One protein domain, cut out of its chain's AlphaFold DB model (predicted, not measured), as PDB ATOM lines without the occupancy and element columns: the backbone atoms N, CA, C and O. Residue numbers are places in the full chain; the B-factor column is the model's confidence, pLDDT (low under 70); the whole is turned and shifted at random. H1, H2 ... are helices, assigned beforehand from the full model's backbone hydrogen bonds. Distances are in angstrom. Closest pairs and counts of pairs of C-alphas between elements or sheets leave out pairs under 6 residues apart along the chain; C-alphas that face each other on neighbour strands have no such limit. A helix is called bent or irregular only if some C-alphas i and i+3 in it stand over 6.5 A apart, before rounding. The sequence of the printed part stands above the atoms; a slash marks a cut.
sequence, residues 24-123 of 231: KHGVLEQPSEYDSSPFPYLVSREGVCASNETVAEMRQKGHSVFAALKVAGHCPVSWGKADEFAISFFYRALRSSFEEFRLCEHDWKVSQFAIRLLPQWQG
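What this domain is: This is residues 24 to 123 of the 231 residues of an uncharacterized protein of Paxillus involutus ATCC 200175 (UniProt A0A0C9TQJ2). The longest helix, H1, and H2 folded back along it form a helical hairpin, and H3 crosses both. Residues 24 to 33 stick out as a free tail. The printed part has 100 residues, with three named helices in the order H1, H2, H3 and no named strand: all helix. It is compact, with a radius of gyration of the C-alphas of 14.5 A, and spans 46 by 26 by 24 A.

Where its parts are: Find C-alpha 52 at (2.009, -14.876, -9.438); from there H1, residues 52 to 71, runs 28.6 A. H2 is residues 84 to 97, 20.1 A. H3, residues 105 to 122, runs 27.7 A to C-alpha 122 at (-17.087, -12.773, -18.626); it is irregular, with C-alphas 106 and 109 8.5 A apart, and has a kink of 29 degrees near residue 116.

How they stand to each other: Look first at Val 65 and Phe 90, the closest C-alphas of H1 and H2, 6.4 A apart; these helices touch, opposite ways at a shallow tilt of 34 degrees, only just short of steep. With residues 114 to 121 alone, H3 touches residues 59 to 66 of H1, about perpendicular at 75 degrees; the closest C-alphas, of His 63 and Trp 121, are 6.4 A apart. With residues 107 to 111 alone, it touches residues 91 to 95 of H2 at 79 degrees, about perpendicular, closest at the C-alphas of Tyr 91 and Val 110, 6.4 A. Every O i to N i+4 pair is within hydrogen-bond range in H1 and H2, and 10 of 14 in H3.

The domain as a whole: The C-alphas farthest apart, of Leu 28 and Ala 72, are 47.6 A apart. The printed part has no cut; the link from H1 to H2 is long. Residues 24 to 35 have pLDDT under 70.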
ATOM      1  N   LYS A  24      -6.526 -17.403  10.225       61.59
ATOM      2  CA  LYS A  24      -5.805 -16.174   9.830       61.59
ATOM      3  C   LYS A  24      -6.616 -14.882  10.043       61.59
ATOM      4  O   LYS A  24      -6.029 -13.808  10.089       61.59
ATOM      5  N   HIS A  25      -7.937 -14.962  10.226       58.84
ATOM      6  CA  HIS A  25      -8.757 -13.805  10.608       58.84
ATOM      7  C   HIS A  25      -8.701 -13.477  12.118       58.84
ATOM      8  O   HIS A  25      -9.267 -12.468  12.526       58.84
ATOM      9  N   GLY A  26      -8.041 -14.311  12.937       47.41
ATOM     10  CA  GLY A  26      -8.015 -14.197  14.397       47.41
ATOM     11  C   GLY A  26      -6.876 -13.351  14.971       47.41
ATOM     12  O   GLY A  26      -7.156 -12.393  15.675       47.41
ATOM     13  N   VAL A  27      -5.604 -13.689  14.733       43.66
ATOM     14  CA  VAL A  27      -4.438 -13.020  15.356       43.66
ATOM     15  C   VAL A  27      -3.180 -13.235  14.493       43.66
ATOM     16  O   VAL A  27      -2.980 -14.325  13.969       43.66
ATOM     17  N   LEU A  28      -2.386 -12.161  14.359       45.56
ATOM     18  CA  LEU A  28      -1.040 -11.987  13.778       45.56
ATOM     19  C   LEU A  28      -0.210 -13.252  13.446       45.56
ATOM     20  O   LEU A  28       0.228 -13.948  14.352       45.56
ATOM     21  N   GLU A  29       0.178 -13.397  12.175       43.78
ATOM     22  CA  GLU A  29       1.580 -13.604  11.771       43.78
ATOM     23  C   GLU A  29       1.802 -12.866  10.446       43.78
ATOM     24  O   GLU A  29       0.910 -12.813   9.595       43.78
ATOM     25  N   GLN A  30       2.951 -12.199  10.325       44.28
ATOM     26  CA  GLN A  30       3.274 -11.357   9.176       44.28
ATOM     27  C   GLN A  30       3.195 -12.186   7.886       44.28
ATOM     28  O   GLN A  30       3.746 -13.286   7.853       44.28
ATOM     29  N   PRO A  31       2.526 -11.689   6.831       48.56
ATOM     30  CA  PRO A  31       2.533 -12.368   5.548       48.56
ATOM     31  C   PRO A  31       3.986 -12.450   5.088       48.56
ATOM     32  O   PRO A  31       4.637 -11.422   4.895       48.56
ATOM     33  N   SER A  32       4.501 -13.668   4.934       58.97
ATOM     34  CA  SER A  32       5.740 -13.848   4.188       58.97
ATOM     35  C   SER A  32       5.529 -13.231   2.800       58.97
ATOM     36  O   SER A  32       4.409 -13.240   2.287       58.97
ATOM     37  N   GLU A  33       6.558 -12.677   2.154       54.91
ATOM     38  CA  GLU A  33       6.416 -12.118   0.791       54.91
ATOM     39  C   GLU A  33       5.832 -13.136  -0.220       54.91
ATOM     40  O   GLU A  33       5.298 -12.753  -1.260       54.91
ATOM     41  N   TYR A  34       5.835 -14.427   0.130       52.97
ATOM     42  CA  TYR A  34       5.232 -15.535  -0.610       52.97
ATOM     43  C   TYR A  34       3.735 -15.796  -0.306       52.97
ATOM     44  O   TYR A  34       3.100 -16.580  -1.013       52.97
ATOM     45  N   ASP A  35       3.123 -15.126   0.678       59.16
ATOM     46  CA  ASP A  35       1.700 -15.276   1.050       59.16
ATOM     47  C   ASP A  35       0.732 -14.436   0.193       59.16
ATOM     48  O   ASP A  35      -0.486 -14.560   0.334       59.16
ATOM     49  N   SER A  36       1.228 -13.586  -0.714       71.31
ATOM     50  CA  SER A  36       0.378 -12.665  -1.493       71.31
ATOM     51  C   SER A  36      -0.187 -13.268  -2.788       71.31
ATOM     52  O   SER A  36      -0.707 -12.555  -3.649       71.31
ATOM     53  N   SER A  37      -0.100 -14.590  -2.966       81.56
ATOM     54  CA  SER A  37      -0.750 -15.228  -4.112       81.56
ATOM     55  C   SER A  37      -2.272 -15.050  -4.000       81.56
ATOM     56  O   SER A  37      -2.856 -15.345  -2.953       81.56
ATOM     57  N   PRO A  38      -2.978 -14.625  -5.065       85.06
ATOM     58  CA  PRO A  38      -4.436 -14.479  -5.036       85.06
ATOM     59  C   PRO A  38      -5.171 -15.824  -4.852       85.06
ATOM     60  O   PRO A  38      -6.387 -15.848  -4.609       85.06
ATOM     61  N   PHE A  39      -4.446 -16.943  -4.955       90.44
ATOM     62  CA  PHE A  39      -4.940 -18.303  -4.759       90.44
ATOM     63  C   PHE A  39      -4.031 -19.089  -3.795       90.44
ATOM     64  O   PHE A  39      -3.348 -20.019  -4.212       90.44
ATOM     65  N   PRO A  40      -4.064 -18.775  -2.490       90.31
ATOM     66  CA  PRO A  40      -3.180 -19.381  -1.481       90.31
ATOM     67  C   PRO A  40      -3.398 -20.890  -1.254       90.31
ATOM     68  O   PRO A  40      -2.634 -21.528  -0.544       90.31
ATOM     69  N   TYR A  41      -4.451 -21.471  -1.835       92.25
ATOM     70  CA  TYR A  41      -4.704 -22.913  -1.802       92.25
ATOM     71  C   TYR A  41      -4.049 -23.678  -2.961       92.25
ATOM     72  O   TYR A  41      -4.066 -24.909  -2.966       92.25
ATOM     73  N   LEU A  42      -3.518 -22.978  -3.969       94.06
ATOM     74  CA  LEU A  42      -2.764 -23.596  -5.054       94.06
ATOM     75  C   LEU A  42      -1.338 -23.787  -4.567       94.06
ATOM     76  O   LEU A  42      -0.550 -22.852  -4.570       94.06
ATOM     77  N   VAL A  43      -1.057 -24.992  -4.088       91.75
ATOM     78  CA  VAL A  43       0.214 -25.354  -3.469       91.75
ATOM     79  C   VAL A  43       0.821 -26.513  -4.251       91.75
ATOM     80  O   VAL A  43       0.103 -27.470  -4.571       91.75
ATOM     81  N   SER A  44       2.110 -26.400  -4.571       90.75
ATOM     82  CA  SER A  44       2.897 -27.433  -5.246       90.75
ATOM     83  C   SER A  44       3.145 -28.636  -4.336       90.75
ATOM     84  O   SER A  44       2.744 -28.665  -3.165       90.75
ATOM     85  N   ARG A  45       3.819 -29.662  -4.862       88.88
ATOM     86  CA  ARG A  45       4.158 -30.858  -4.080       88.88
ATOM     87  C   ARG A  45       5.107 -30.550  -2.919       88.88
ATOM     88  O   ARG A  45       5.048 -31.216  -1.890       88.88
ATOM     89  N   GLU A  46       5.935 -29.526  -3.075       87.25
ATOM     90  CA  GLU A  46       6.925 -29.052  -2.105       87.25
ATOM     91  C   GLU A  46       6.292 -28.201  -0.995       87.25
ATOM     92  O   GLU A  46       6.988 -27.751  -0.090       87.25
ATOM     93  N   GLY A  47       4.978 -27.959  -1.056       86.94
ATOM     94  CA  GLY A  47       4.290 -27.126  -0.078       86.94
ATOM     95  C   GLY A  47       4.405 -25.622  -0.352       86.94
ATOM     96  O   GLY A  47       4.020 -24.824   0.499       86.94
ATOM     97  N   VAL A  48       4.895 -25.224  -1.531       88.75
ATOM     98  CA  VAL A  48       5.057 -23.814  -1.915       88.75
ATOM     99  C   VAL A  48       3.825 -23.327  -2.678       88.75
ATOM    100  O   VAL A  48       3.326 -24.004  -3.577       88.75
ATOM    101  N   CYS A  49       3.309 -22.150  -2.319       90.25
ATOM    102  CA  CYS A  49       2.201 -21.525  -3.038       90.25
ATOM    103  C   CYS A  49       2.593 -21.201  -4.486       90.25
ATOM    104  O   CYS A  49       3.698 -20.728  -4.753       90.25
ATOM    105  N   ALA A  50       1.653 -21.379  -5.413       91.62
ATOM    106  CA  ALA A  50       1.832 -21.012  -6.808       91.62
ATOM    107  C   ALA A  50       2.185 -19.522  -6.922       91.62
ATOM    108  O   ALA A  50       1.473 -18.651  -6.395       91.62
ATOM    109  N   SER A  51       3.283 -19.251  -7.629       91.69
ATOM    110  CA  SER A  51       3.772 -17.898  -7.878       91.69
ATOM    111  C   SER A  51       2.754 -17.076  -8.676       91.69
ATOM    112  O   SER A  51       1.872 -17.619  -9.349       91.69
ATOM    113  N   ASN A  52       2.882 -15.749  -8.646       91.25
ATOM    114  CA  ASN A  52       2.009 -14.876  -9.438       91.25
ATOM    115  C   ASN A  52       2.112 -15.149 -10.948       91.25
ATOM    116  O   ASN A  52       1.105 -15.050 -11.648       91.25
ATOM    117  N   GLU A  53       3.299 -15.521 -11.434       93.62
ATOM    118  CA  GLU A  53       3.533 -15.897 -12.831       93.62
ATOM    119  C   GLU A  53       2.795 -17.195 -13.178       93.62
ATOM    120  O   GLU A  53       1.964 -17.209 -14.085       93.62
ATOM    121  N   THR A  54       2.977 -18.242 -12.371       94.44
ATOM    122  CA  THR A  54       2.270 -19.524 -12.522       94.44
ATOM    123  C   THR A  54       0.752 -19.331 -12.501       94.44
ATOM    124  O   THR A  54       0.018 -19.868 -13.331       94.44
ATOM    125  N   VAL A  55       0.252 -18.500 -11.584       95.69
ATOM    126  CA  VAL A  55      -1.171 -18.157 -11.524       95.69
ATOM    127  C   VAL A  55      -1.630 -17.435 -12.795       95.69
ATOM    128  O   VAL A  55      -2.746 -17.684 -13.259       95.69
ATOM    129  N   ALA A  56      -0.822 -16.538 -13.362       95.81
ATOM    130  CA  ALA A  56      -1.160 -15.857 -14.608       95.81
ATOM    131  C   ALA A  56      -1.300 -16.856 -15.771       95.81
ATOM    132  O   ALA A  56      -2.283 -16.786 -16.515       95.81
ATOM    133  N   GLU A  57      -0.407 -17.845 -15.862       97.44
ATOM    134  CA  GLU A  57      -0.500 -18.935 -16.842       97.44
ATOM    135  C   GLU A  57      -1.761 -19.787 -16.642       97.44
ATOM    136  O   GLU A  57      -2.498 -20.061 -17.597       97.44
ATOM    137  N   MET A  58      -2.077 -20.149 -15.392       98.00
ATOM    138  CA  MET A  58      -3.304 -20.881 -15.053       98.00
ATOM    139  C   MET A  58      -4.556 -20.110 -15.483       98.00
ATOM    140  O   MET A  58      -5.493 -20.695 -16.037       98.00
ATOM    141  N   ARG A  59      -4.578 -18.785 -15.277       97.62
ATOM    142  CA  ARG A  59      -5.684 -17.922 -15.724       97.62
ATOM    143  C   ARG A  59      -5.785 -17.893 -17.240       97.62
ATOM    144  O   ARG A  59      -6.881 -18.065 -17.769       97.62
ATOM    145  N   GLN A  60      -4.666 -17.709 -17.939       97.94
ATOM    146  CA  GLN A  60      -4.635 -17.700 -19.400       97.94
ATOM    147  C   GLN A  60      -5.160 -19.022 -19.972       97.94
ATOM    148  O   GLN A  60      -5.998 -19.016 -20.881       97.94
ATOM    149  N   LYS A  61      -4.740 -20.156 -19.400       98.44
ATOM    150  CA  LYS A  61      -5.254 -21.473 -19.781       98.44
ATOM    151  C   LYS A  61      -6.752 -21.585 -19.510       98.44
ATOM    152  O   LYS A  61      -7.492 -21.977 -20.409       98.44
ATOM    153  N   GLY A  62      -7.213 -21.193 -18.323       98.00
ATOM    154  CA  GLY A  62      -8.637 -21.201 -17.976       98.00
ATOM    155  C   GLY A  62      -9.485 -20.342 -18.922       98.00
ATOM    156  O   GLY A  62     -10.516 -20.799 -19.408       98.00
ATOM    157  N   HIS A  63      -9.018 -19.141 -19.277       98.06
ATOM    158  CA  HIS A  63      -9.673 -18.273 -20.263       98.06
ATOM    159  C   HIS A  63      -9.753 -18.916 -21.652       98.06
ATOM    160  O   HIS A  63     -10.793 -18.835 -22.307       98.06
ATOM    161  N   SER A  64      -8.679 -19.570 -22.105       98.25
ATOM    162  CA  SER A  64      -8.669 -20.301 -23.378       98.25
ATOM    163  C   SER A  64      -9.698 -21.438 -23.384       98.25
ATOM    164  O   SER A  64     -10.424 -21.613 -24.363       98.25
ATOM    165  N   VAL A  65      -9.827 -22.161 -22.269       98.38
ATOM    166  CA  VAL A  65     -10.827 -23.225 -22.118       98.38
ATOM    167  C   VAL A  65     -12.249 -22.658 -22.096       98.38
ATOM    168  O   VAL A  65     -13.117 -23.190 -22.785       98.38
ATOM    169  N   PHE A  66     -12.503 -21.557 -21.383       98.06
ATOM    170  CA  PHE A  66     -13.815 -20.898 -21.412       98.06
ATOM    171  C   PHE A  66     -14.186 -20.397 -22.809       98.06
ATOM    172  O   PHE A  66     -15.334 -20.545 -23.228       98.06
ATOM    173  N   ALA A  67     -13.221 -19.868 -23.565       97.69
ATOM    174  CA  ALA A  67     -13.444 -19.494 -24.957       97.69
ATOM    175  C   ALA A  67     -13.849 -20.708 -25.810       97.69
ATOM    176  O   ALA A  67     -14.823 -20.618 -26.558       97.69
ATOM    177  N   ALA A  68     -13.177 -21.853 -25.649       97.88
ATOM    178  CA  ALA A  68     -13.543 -23.091 -26.341       97.88
ATOM    179  C   ALA A  68     -14.951 -23.581 -25.953       97.88
ATOM    180  O   ALA A  68     -15.750 -23.904 -26.831       97.88
ATOM    181  N   LEU A  69     -15.295 -23.559 -24.661       97.75
ATOM    182  CA  LEU A  69     -16.636 -23.911 -24.179       97.75
ATOM    183  C   LEU A  69     -17.714 -22.971 -24.730       97.75
ATOM    184  O   LEU A  69     -18.802 -23.422 -25.077       97.75
ATOM    185  N   LYS A  70     -17.415 -21.674 -24.856       96.94
ATOM    186  CA  LYS A  70     -18.337 -20.691 -25.439       96.94
ATOM    187  C   LYS A  70     -18.579 -20.941 -26.920       96.94
ATOM    188  O   LYS A  70     -19.728 -20.889 -27.342       96.94
ATOM    189  N   VAL A  71     -17.533 -21.250 -27.687       97.62
ATOM    190  CA  VAL A  71     -17.671 -21.637 -29.103       97.62
ATOM    191  C   VAL A  71     -18.500 -22.915 -29.244       97.62
ATOM    192  O   VAL A  71     -19.309 -23.015 -30.159       97.62
ATOM    193  N   ALA A  72     -18.351 -23.860 -28.314       97.12
ATOM    194  CA  ALA A  72     -19.109 -25.107 -28.304       97.12
ATOM    195  C   ALA A  72     -20.545 -24.975 -27.753       97.12
ATOM    196  O   ALA A  72     -21.281 -25.954 -27.768       97.12
ATOM    197  N   GLY A  73     -20.959 -23.806 -27.247       97.19
ATOM    198  CA  GLY A  73     -22.290 -23.614 -26.653       97.19
ATOM    199  C   GLY A  73     -22.464 -24.194 -25.241       97.19
ATOM    200  O   GLY A  73     -23.579 -24.229 -24.736       97.19
ATOM    201  N   HIS A  74     -21.373 -24.593 -24.584       97.50
ATOM    202  CA  HIS A  74     -21.354 -25.187 -23.238       97.50
ATOM    203  C   HIS A  74     -20.819 -24.225 -22.164       97.50
ATOM    204  O   HIS A  74     -20.465 -24.635 -21.063       97.50
ATOM    205  N   CYS A  75     -20.682 -22.929 -22.465       94.56
ATOM    206  CA  CYS A  75     -20.178 -21.982 -21.474       94.56
ATOM    207  C   CYS A  75     -21.235 -21.716 -20.390       94.56
ATOM    208  O   CYS A  75     -22.300 -21.179 -20.706       94.56
ATOM    209  N   PRO A  76     -20.943 -22.001 -19.110       95.44
ATOM    210  CA  PRO A  76     -21.903 -21.777 -18.044       95.44
ATOM    211  C   PRO A  76     -22.058 -20.292 -17.712       95.44
ATOM    212  O   PRO A  76     -21.112 -19.507 -17.814       95.44
ATOM    213  N   VAL A  77     -23.251 -19.915 -17.241       94.69
ATOM    214  CA  VAL A  77     -23.505 -18.577 -16.674       94.69
ATOM    215  C   VAL A  77     -22.797 -18.433 -15.328       94.69
ATOM    216  O   VAL A  77     -22.136 -17.432 -15.075       94.69
ATOM    217  N   SER A  78     -22.894 -19.457 -14.480       95.88
ATOM    218  CA  SER A  78     -22.169 -19.567 -13.217       95.88
ATOM    219  C   SER A  78     -21.640 -20.984 -13.049       95.88
ATOM    220  O   SER A  78     -22.263 -21.943 -13.500       95.88
ATOM    221  N   TRP A  79     -20.497 -21.136 -12.377       96.44
ATOM    222  CA  TRP A  79     -19.846 -22.443 -12.265       96.44
ATOM    223  C   TRP A  79     -20.705 -23.487 -11.534       96.44
ATOM    224  O   TRP A  79     -20.711 -24.652 -11.909       96.44
ATOM    225  N   GLY A  80     -21.517 -23.067 -10.557       95.75
ATOM    226  CA  GLY A  80     -22.460 -23.952  -9.859       95.75
ATOM    227  C   GLY A  80     -23.637 -24.447 -10.713       95.75
ATOM    228  O   GLY A  80     -24.392 -25.296 -10.256       95.75
ATOM    229  N   LYS A  81     -23.812 -23.913 -11.929       96.06
ATOM    230  CA  LYS A  81     -24.811 -24.350 -12.918       96.06
ATOM    231  C   LYS A  81     -24.153 -24.890 -14.194       96.06
ATOM    232  O   LYS A  81     -24.791 -24.906 -15.244       96.06
ATOM    233  N   ALA A  82     -22.870 -25.241 -14.134       97.31
ATOM    234  CA  ALA A  82     -22.174 -25.818 -15.271       97.31
ATOM    235  C   ALA A  82     -22.679 -27.229 -15.571       97.31
ATOM    236  O   ALA A  82     -23.041 -27.973 -14.661       97.31
ATOM    237  N   ASP A  83     -22.720 -27.576 -16.855       97.31
ATOM    238  CA  ASP A  83     -23.042 -28.928 -17.282       97.31
ATOM    239  C   ASP A  83     -21.851 -29.867 -17.051       97.31
ATOM    240  O   ASP A  83     -20.697 -29.452 -16.892       97.31
ATOM    241  N   GLU A  84     -22.132 -31.168 -17.021       97.62
ATOM    242  CA  GLU A  84     -21.112 -32.187 -16.765       97.62
ATOM    243  C   GLU A  84     -19.982 -32.141 -17.807       97.62
ATOM    244  O   GLU A  84     -18.812 -32.357 -17.474       97.62
ATOM    245  N   PHE A  85     -20.317 -31.791 -19.054       98.00
ATOM    246  CA  PHE A  85     -19.346 -31.624 -20.127       98.00
ATOM    247  C   PHE A  85     -18.376 -30.468 -19.849       98.00
ATOM    248  O   PHE A  85     -17.162 -30.688 -19.889       98.00
ATOM    249  N   ALA A  86     -18.863 -29.262 -19.527       98.00
ATOM    250  CA  ALA A  86     -17.995 -28.126 -19.225       98.00
ATOM    251  C   ALA A  86     -17.123 -28.385 -17.999       98.00
ATOM    252  O   ALA A  86     -15.932 -28.065 -18.032       98.00
ATOM    253  N   ILE A  87     -17.685 -28.999 -16.950       98.12
ATOM    254  CA  ILE A  87     -16.938 -29.359 -15.738       98.12
ATOM    255  C   ILE A  87     -15.800 -30.316 -16.100       98.12
ATOM    256  O   ILE A  87     -14.631 -30.013 -15.851       98.12
ATOM    257  N   SER A  88     -16.125 -31.432 -16.758       98.00
ATOM    258  CA  SER A  88     -15.155 -32.470 -17.120       98.00
ATOM    259  C   SER A  88     -14.072 -31.944 -18.061       98.00
ATOM    260  O   SER A  88     -12.884 -32.218 -17.872       98.00
ATOM    261  N   PHE A  89     -14.461 -31.154 -19.064       98.25
ATOM    262  CA  PHE A  89     -13.537 -30.567 -20.029       98.25
ATOM    263  C   PHE A  89     -12.580 -29.572 -19.363       98.25
ATOM    264  O   PHE A  89     -11.369 -29.634 -19.590       98.25
ATOM    265  N   PHE A  90     -13.100 -28.698 -18.496       98.44
ATOM    266  CA  PHE A  90     -12.294 -27.715 -17.777       98.44
ATOM    267  C   PHE A  90     -11.336 -28.369 -16.783       98.44
ATOM    268  O   PHE A  90     -10.148 -28.035 -16.761       98.44
ATOM    269  N   TYR A  91     -11.822 -29.344 -16.010       98.00
ATOM    270  CA  TYR A  91     -11.006 -30.048 -15.023       98.00
ATOM    271  C   TYR A  91      -9.882 -30.819 -15.694       98.00
ATOM    272  O   TYR A  91      -8.718 -30.667 -15.322       98.00
ATOM    273  N   ARG A  92     -10.200 -31.578 -16.749       98.00
ATOM    274  CA  ARG A  92      -9.188 -32.329 -17.495       98.00
ATOM    275  C   ARG A  92      -8.128 -31.406 -18.091       98.00
ATOM    276  O   ARG A  92      -6.941 -31.709 -17.984       98.00
ATOM    277  N   ALA A  93      -8.536 -30.278 -18.676       98.25
ATOM    278  CA  ALA A  93      -7.609 -29.328 -19.280       98.25
ATOM    279  C   ALA A  93      -6.629 -28.743 -18.251       98.25
ATOM    280  O   ALA A  93      -5.421 -28.780 -18.486       98.25
ATOM    281  N   LEU A  94      -7.112 -28.261 -17.100       98.06
ATOM    282  CA  LEU A  94      -6.231 -27.672 -16.086       98.06
ATOM    283  C   LEU A  94      -5.363 -28.708 -15.370       98.06
ATOM    284  O   LEU A  94      -4.165 -28.479 -15.228       98.06
ATOM    285  N   ARG A  95      -5.913 -29.871 -15.001       97.44
ATOM    286  CA  ARG A  95      -5.132 -30.948 -14.364       97.44
ATOM    287  C   ARG A  95      -4.017 -31.483 -15.255       97.44
ATOM    288  O   ARG A  95      -2.993 -31.925 -14.746       97.44
ATOM    289  N   SER A  96      -4.230 -31.485 -16.571       97.56
ATOM    290  CA  SER A  96      -3.207 -31.923 -17.524       97.56
ATOM    291  C   SER A  96      -2.056 -30.927 -17.665       97.56
ATOM    292  O   SER A  96      -0.959 -31.328 -18.034       97.56
ATOM    293  N   SER A  97      -2.304 -29.645 -17.380       97.88
ATOM    294  CA  SER A  97      -1.320 -28.571 -17.541       97.88
ATOM    295  C   SER A  97      -0.595 -28.216 -16.246       97.88
ATOM    296  O   SER A  97       0.579 -27.876 -16.312       97.88
ATOM    297  N   PHE A  98      -1.258 -28.312 -15.090       96.88
ATOM    298  CA  PHE A  98      -0.697 -27.874 -13.810       96.88
ATOM    299  C   PHE A  98      -0.890 -28.942 -12.735       96.88
ATOM    300  O   PHE A  98      -1.949 -29.571 -12.620       96.88
ATOM    301  N   GLU A  99       0.157 -29.192 -11.959       95.44
ATOM    302  CA  GLU A  99       0.165 -30.265 -10.970       95.44
ATOM    303  C   GLU A  99      -0.561 -29.918  -9.678       95.44
ATOM    304  O   GLU A  99      -1.184 -30.788  -9.081       95.44
ATOM    305  N   GLU A 100      -0.594 -28.643  -9.315       95.00
ATOM    306  CA  GLU A 100      -1.234 -28.088  -8.125       95.00
ATOM    307  C   GLU A 100      -2.723 -28.449  -8.069       95.00
ATOM    308  O   GLU A 100      -3.293 -28.665  -7.000       95.00
ATOM    309  N   PHE A 101      -3.352 -28.585  -9.240       96.38
ATOM    310  CA  PHE A 101      -4.736 -29.024  -9.388       96.38
ATOM    311  C   PHE A 101      -4.935 -30.531  -9.198       96.38
ATOM    312  O   PHE A 101      -6.037 -30.962  -8.871       96.38
ATOM    313  N   ARG A 102      -3.895 -31.345  -9.401       95.38
ATOM    314  CA  ARG A 102      -3.926 -32.799  -9.165       95.38
ATOM    315  C   ARG A 102      -3.697 -33.140  -7.692       95.38
ATOM    316  O   ARG A 102      -4.076 -34.223  -7.262       95.38
ATOM    317  N   LEU A 103      -3.108 -32.215  -6.938       92.25
ATOM    318  CA  LEU A 103      -2.791 -32.334  -5.516       92.25
ATOM    319  C   LEU A 103      -3.988 -31.937  -4.634       92.25
ATOM    320  O   LEU A 103      -3.882 -31.060  -3.774       92.25
ATOM    321  N   CYS A 104      -5.161 -32.520  -4.895       92.31
ATOM    322  CA  CYS A 104      -6.356 -32.342  -4.070       92.31
ATOM    323  C   CYS A 104      -7.382 -33.460  -4.273       92.31
ATOM    324  O   CYS A 104      -7.399 -34.128  -5.308       92.31
ATOM    325  N   GLU A 105      -8.262 -33.635  -3.290       92.50
ATOM    326  CA  GLU A 105      -9.396 -34.546  -3.397       92.50
ATOM    327  C   GLU A 105     -10.545 -33.912  -4.194       92.50
ATOM    328  O   GLU A 105     -10.820 -32.717  -4.076       92.50
ATOM    329  N   HIS A 106     -11.237 -34.713  -5.005       93.31
ATOM    330  CA  HIS A 106     -12.455 -34.296  -5.716       93.31
ATOM    331  C   HIS A 106     -12.330 -32.995  -6.534       93.31
ATOM    332  O   HIS A 106     -13.319 -32.293  -6.735       93.31
ATOM    333  N   ASP A 107     -11.122 -32.654  -7.000       95.75
ATOM    334  CA  ASP A 107     -10.863 -31.473  -7.832       95.75
ATOM    335  C   ASP A 107     -11.313 -30.144  -7.212       95.75
ATOM    336  O   ASP A 107     -11.576 -29.160  -7.917       95.75
ATOM    337  N   TRP A 108     -11.381 -30.074  -5.878       96.19
ATOM    338  CA  TRP A 108     -11.935 -28.905  -5.200       96.19
ATOM    339  C   TRP A 108     -11.136 -27.630  -5.513       96.19
ATOM    340  O   TRP A 108     -11.733 -26.562  -5.681       96.19
ATOM    341  N   LYS A 109      -9.805 -27.731  -5.675       96.56
ATOM    342  CA  LYS A 109      -8.943 -26.595  -6.054       96.56
ATOM    343  C   LYS A 109      -9.305 -26.062  -7.441       96.56
ATOM    344  O   LYS A 109      -9.398 -24.849  -7.623       96.56
ATOM    345  N   VAL A 110      -9.568 -26.951  -8.403       97.62
ATOM    346  CA  VAL A 110      -9.980 -26.567  -9.764       97.62
ATOM    347  C   VAL A 110     -11.356 -25.913  -9.746       97.62
ATOM    348  O   VAL A 110     -11.563 -24.887 -10.392       97.62
ATOM    349  N   SER A 111     -12.286 -26.474  -8.970       97.38
ATOM    350  CA  SER A 111     -13.626 -25.914  -8.793       97.38
ATOM    351  C   SER A 111     -13.581 -24.490  -8.236       97.38
ATOM    352  O   SER A 111     -14.143 -23.564  -8.824       97.38
ATOM    353  N   GLN A 112     -12.838 -24.285  -7.145       96.94
ATOM    354  CA  GLN A 112     -12.655 -22.970  -6.527       96.94
ATOM    355  C   GLN A 112     -11.968 -21.977  -7.470       96.94
ATOM    356  O   GLN A 112     -12.313 -20.789  -7.491       96.94
ATOM    357  N   PHE A 113     -11.019 -22.455  -8.275       97.56
ATOM    358  CA  PHE A 113     -10.350 -21.633  -9.275       97.56
ATOM    359  C   PHE A 113     -11.331 -21.174 -10.359       97.56
ATOM    360  O   PHE A 113     -11.416 -19.978 -10.641       97.56
ATOM    361  N   ALA A 114     -12.145 -22.088 -10.896       97.75
ATOM    362  CA  ALA A 114     -13.156 -21.787 -11.907       97.75
ATOM    363  C   ALA A 114     -14.221 -20.797 -11.405       97.75
ATOM    364  O   ALA A 114     -14.544 -19.838 -12.109       97.75
ATOM    365  N   ILE A 115     -14.708 -20.970 -10.167       97.00
ATOM    366  CA  ILE A 115     -15.674 -20.062  -9.518       97.00
ATOM    367  C   ILE A 115     -15.148 -18.623  -9.484       97.00
ATOM    368  O   ILE A 115     -15.899 -17.681  -9.734       97.00
ATOM    369  N   ARG A 116     -13.859 -18.442  -9.180       95.69
ATOM    370  CA  ARG A 116     -13.232 -17.113  -9.125       95.69
ATOM    371  C   ARG A 116     -12.882 -16.558 -10.501       95.69
ATOM    372  O   ARG A 116     -12.933 -15.344 -10.685       95.69
ATOM    373  N   LEU A 117     -12.495 -17.421 -11.437       96.69
ATOM    374  CA  LEU A 117     -12.018 -17.014 -12.756       96.69
ATOM    375  C   LEU A 117     -13.163 -16.644 -13.705       96.69
ATOM    376  O   LEU A 117     -13.047 -15.666 -14.441       96.69
ATOM    377  N   LEU A 118     -14.271 -17.389 -13.682       96.25
ATOM    378  CA  LEU A 118     -15.369 -17.222 -14.638       96.25
ATOM    379  C   LEU A 118     -15.947 -15.789 -14.665       96.25
ATOM    380  O   LEU A 118     -16.036 -15.228 -15.758       96.25
ATOM    381  N   PRO A 119     -16.262 -15.140 -13.522       94.62
ATOM    382  CA  PRO A 119     -16.766 -13.763 -13.531       94.62
ATOM    383  C   PRO A 119     -15.745 -12.750 -14.064       94.62
ATOM    384  O   PRO A 119     -16.114 -11.752 -14.677       94.62
ATOM    385  N   GLN A 120     -14.449 -12.998 -13.844       93.75
ATOM    386  CA  GLN A 120     -13.385 -12.129 -14.356       93.75
ATOM    387  C   GLN A 120     -13.278 -12.229 -15.879       93.75
ATOM    388  O   GLN A 120     -13.072 -11.217 -16.545       93.75
ATOM    389  N   TRP A 121     -13.464 -13.432 -16.426       94.94
ATOM    390  CA  TRP A 121     -13.425 -13.688 -17.863       94.94
ATOM    391  C   TRP A 121     -14.654 -13.157 -18.610       94.94
ATOM    392  O   TRP A 121     -14.513 -12.572 -19.682       94.94
ATOM    393  N   GLN A 122     -15.856 -13.327 -18.044       93.00
ATOM    394  CA  GLN A 122     -17.087 -12.773 -18.626       93.00
ATOM    395  C   GLN A 122     -17.062 -11.236 -18.664       93.00
ATOM    396  O   GLN A 122     -17.752 -10.625 -19.482       93.00
ATOM    397  N   GLY A 123     -16.228 -10.623 -17.820       87.94
ATOM    398  CA  GLY A 123     -16.178  -9.185 -17.625       87.94
ATOM    399  C   GLY A 123     -17.382  -8.690 -16.828       87.94
ATOM    400  O   GLY A 123     -18.357  -9.406 -16.592       87.94
TER     401      GLY A 123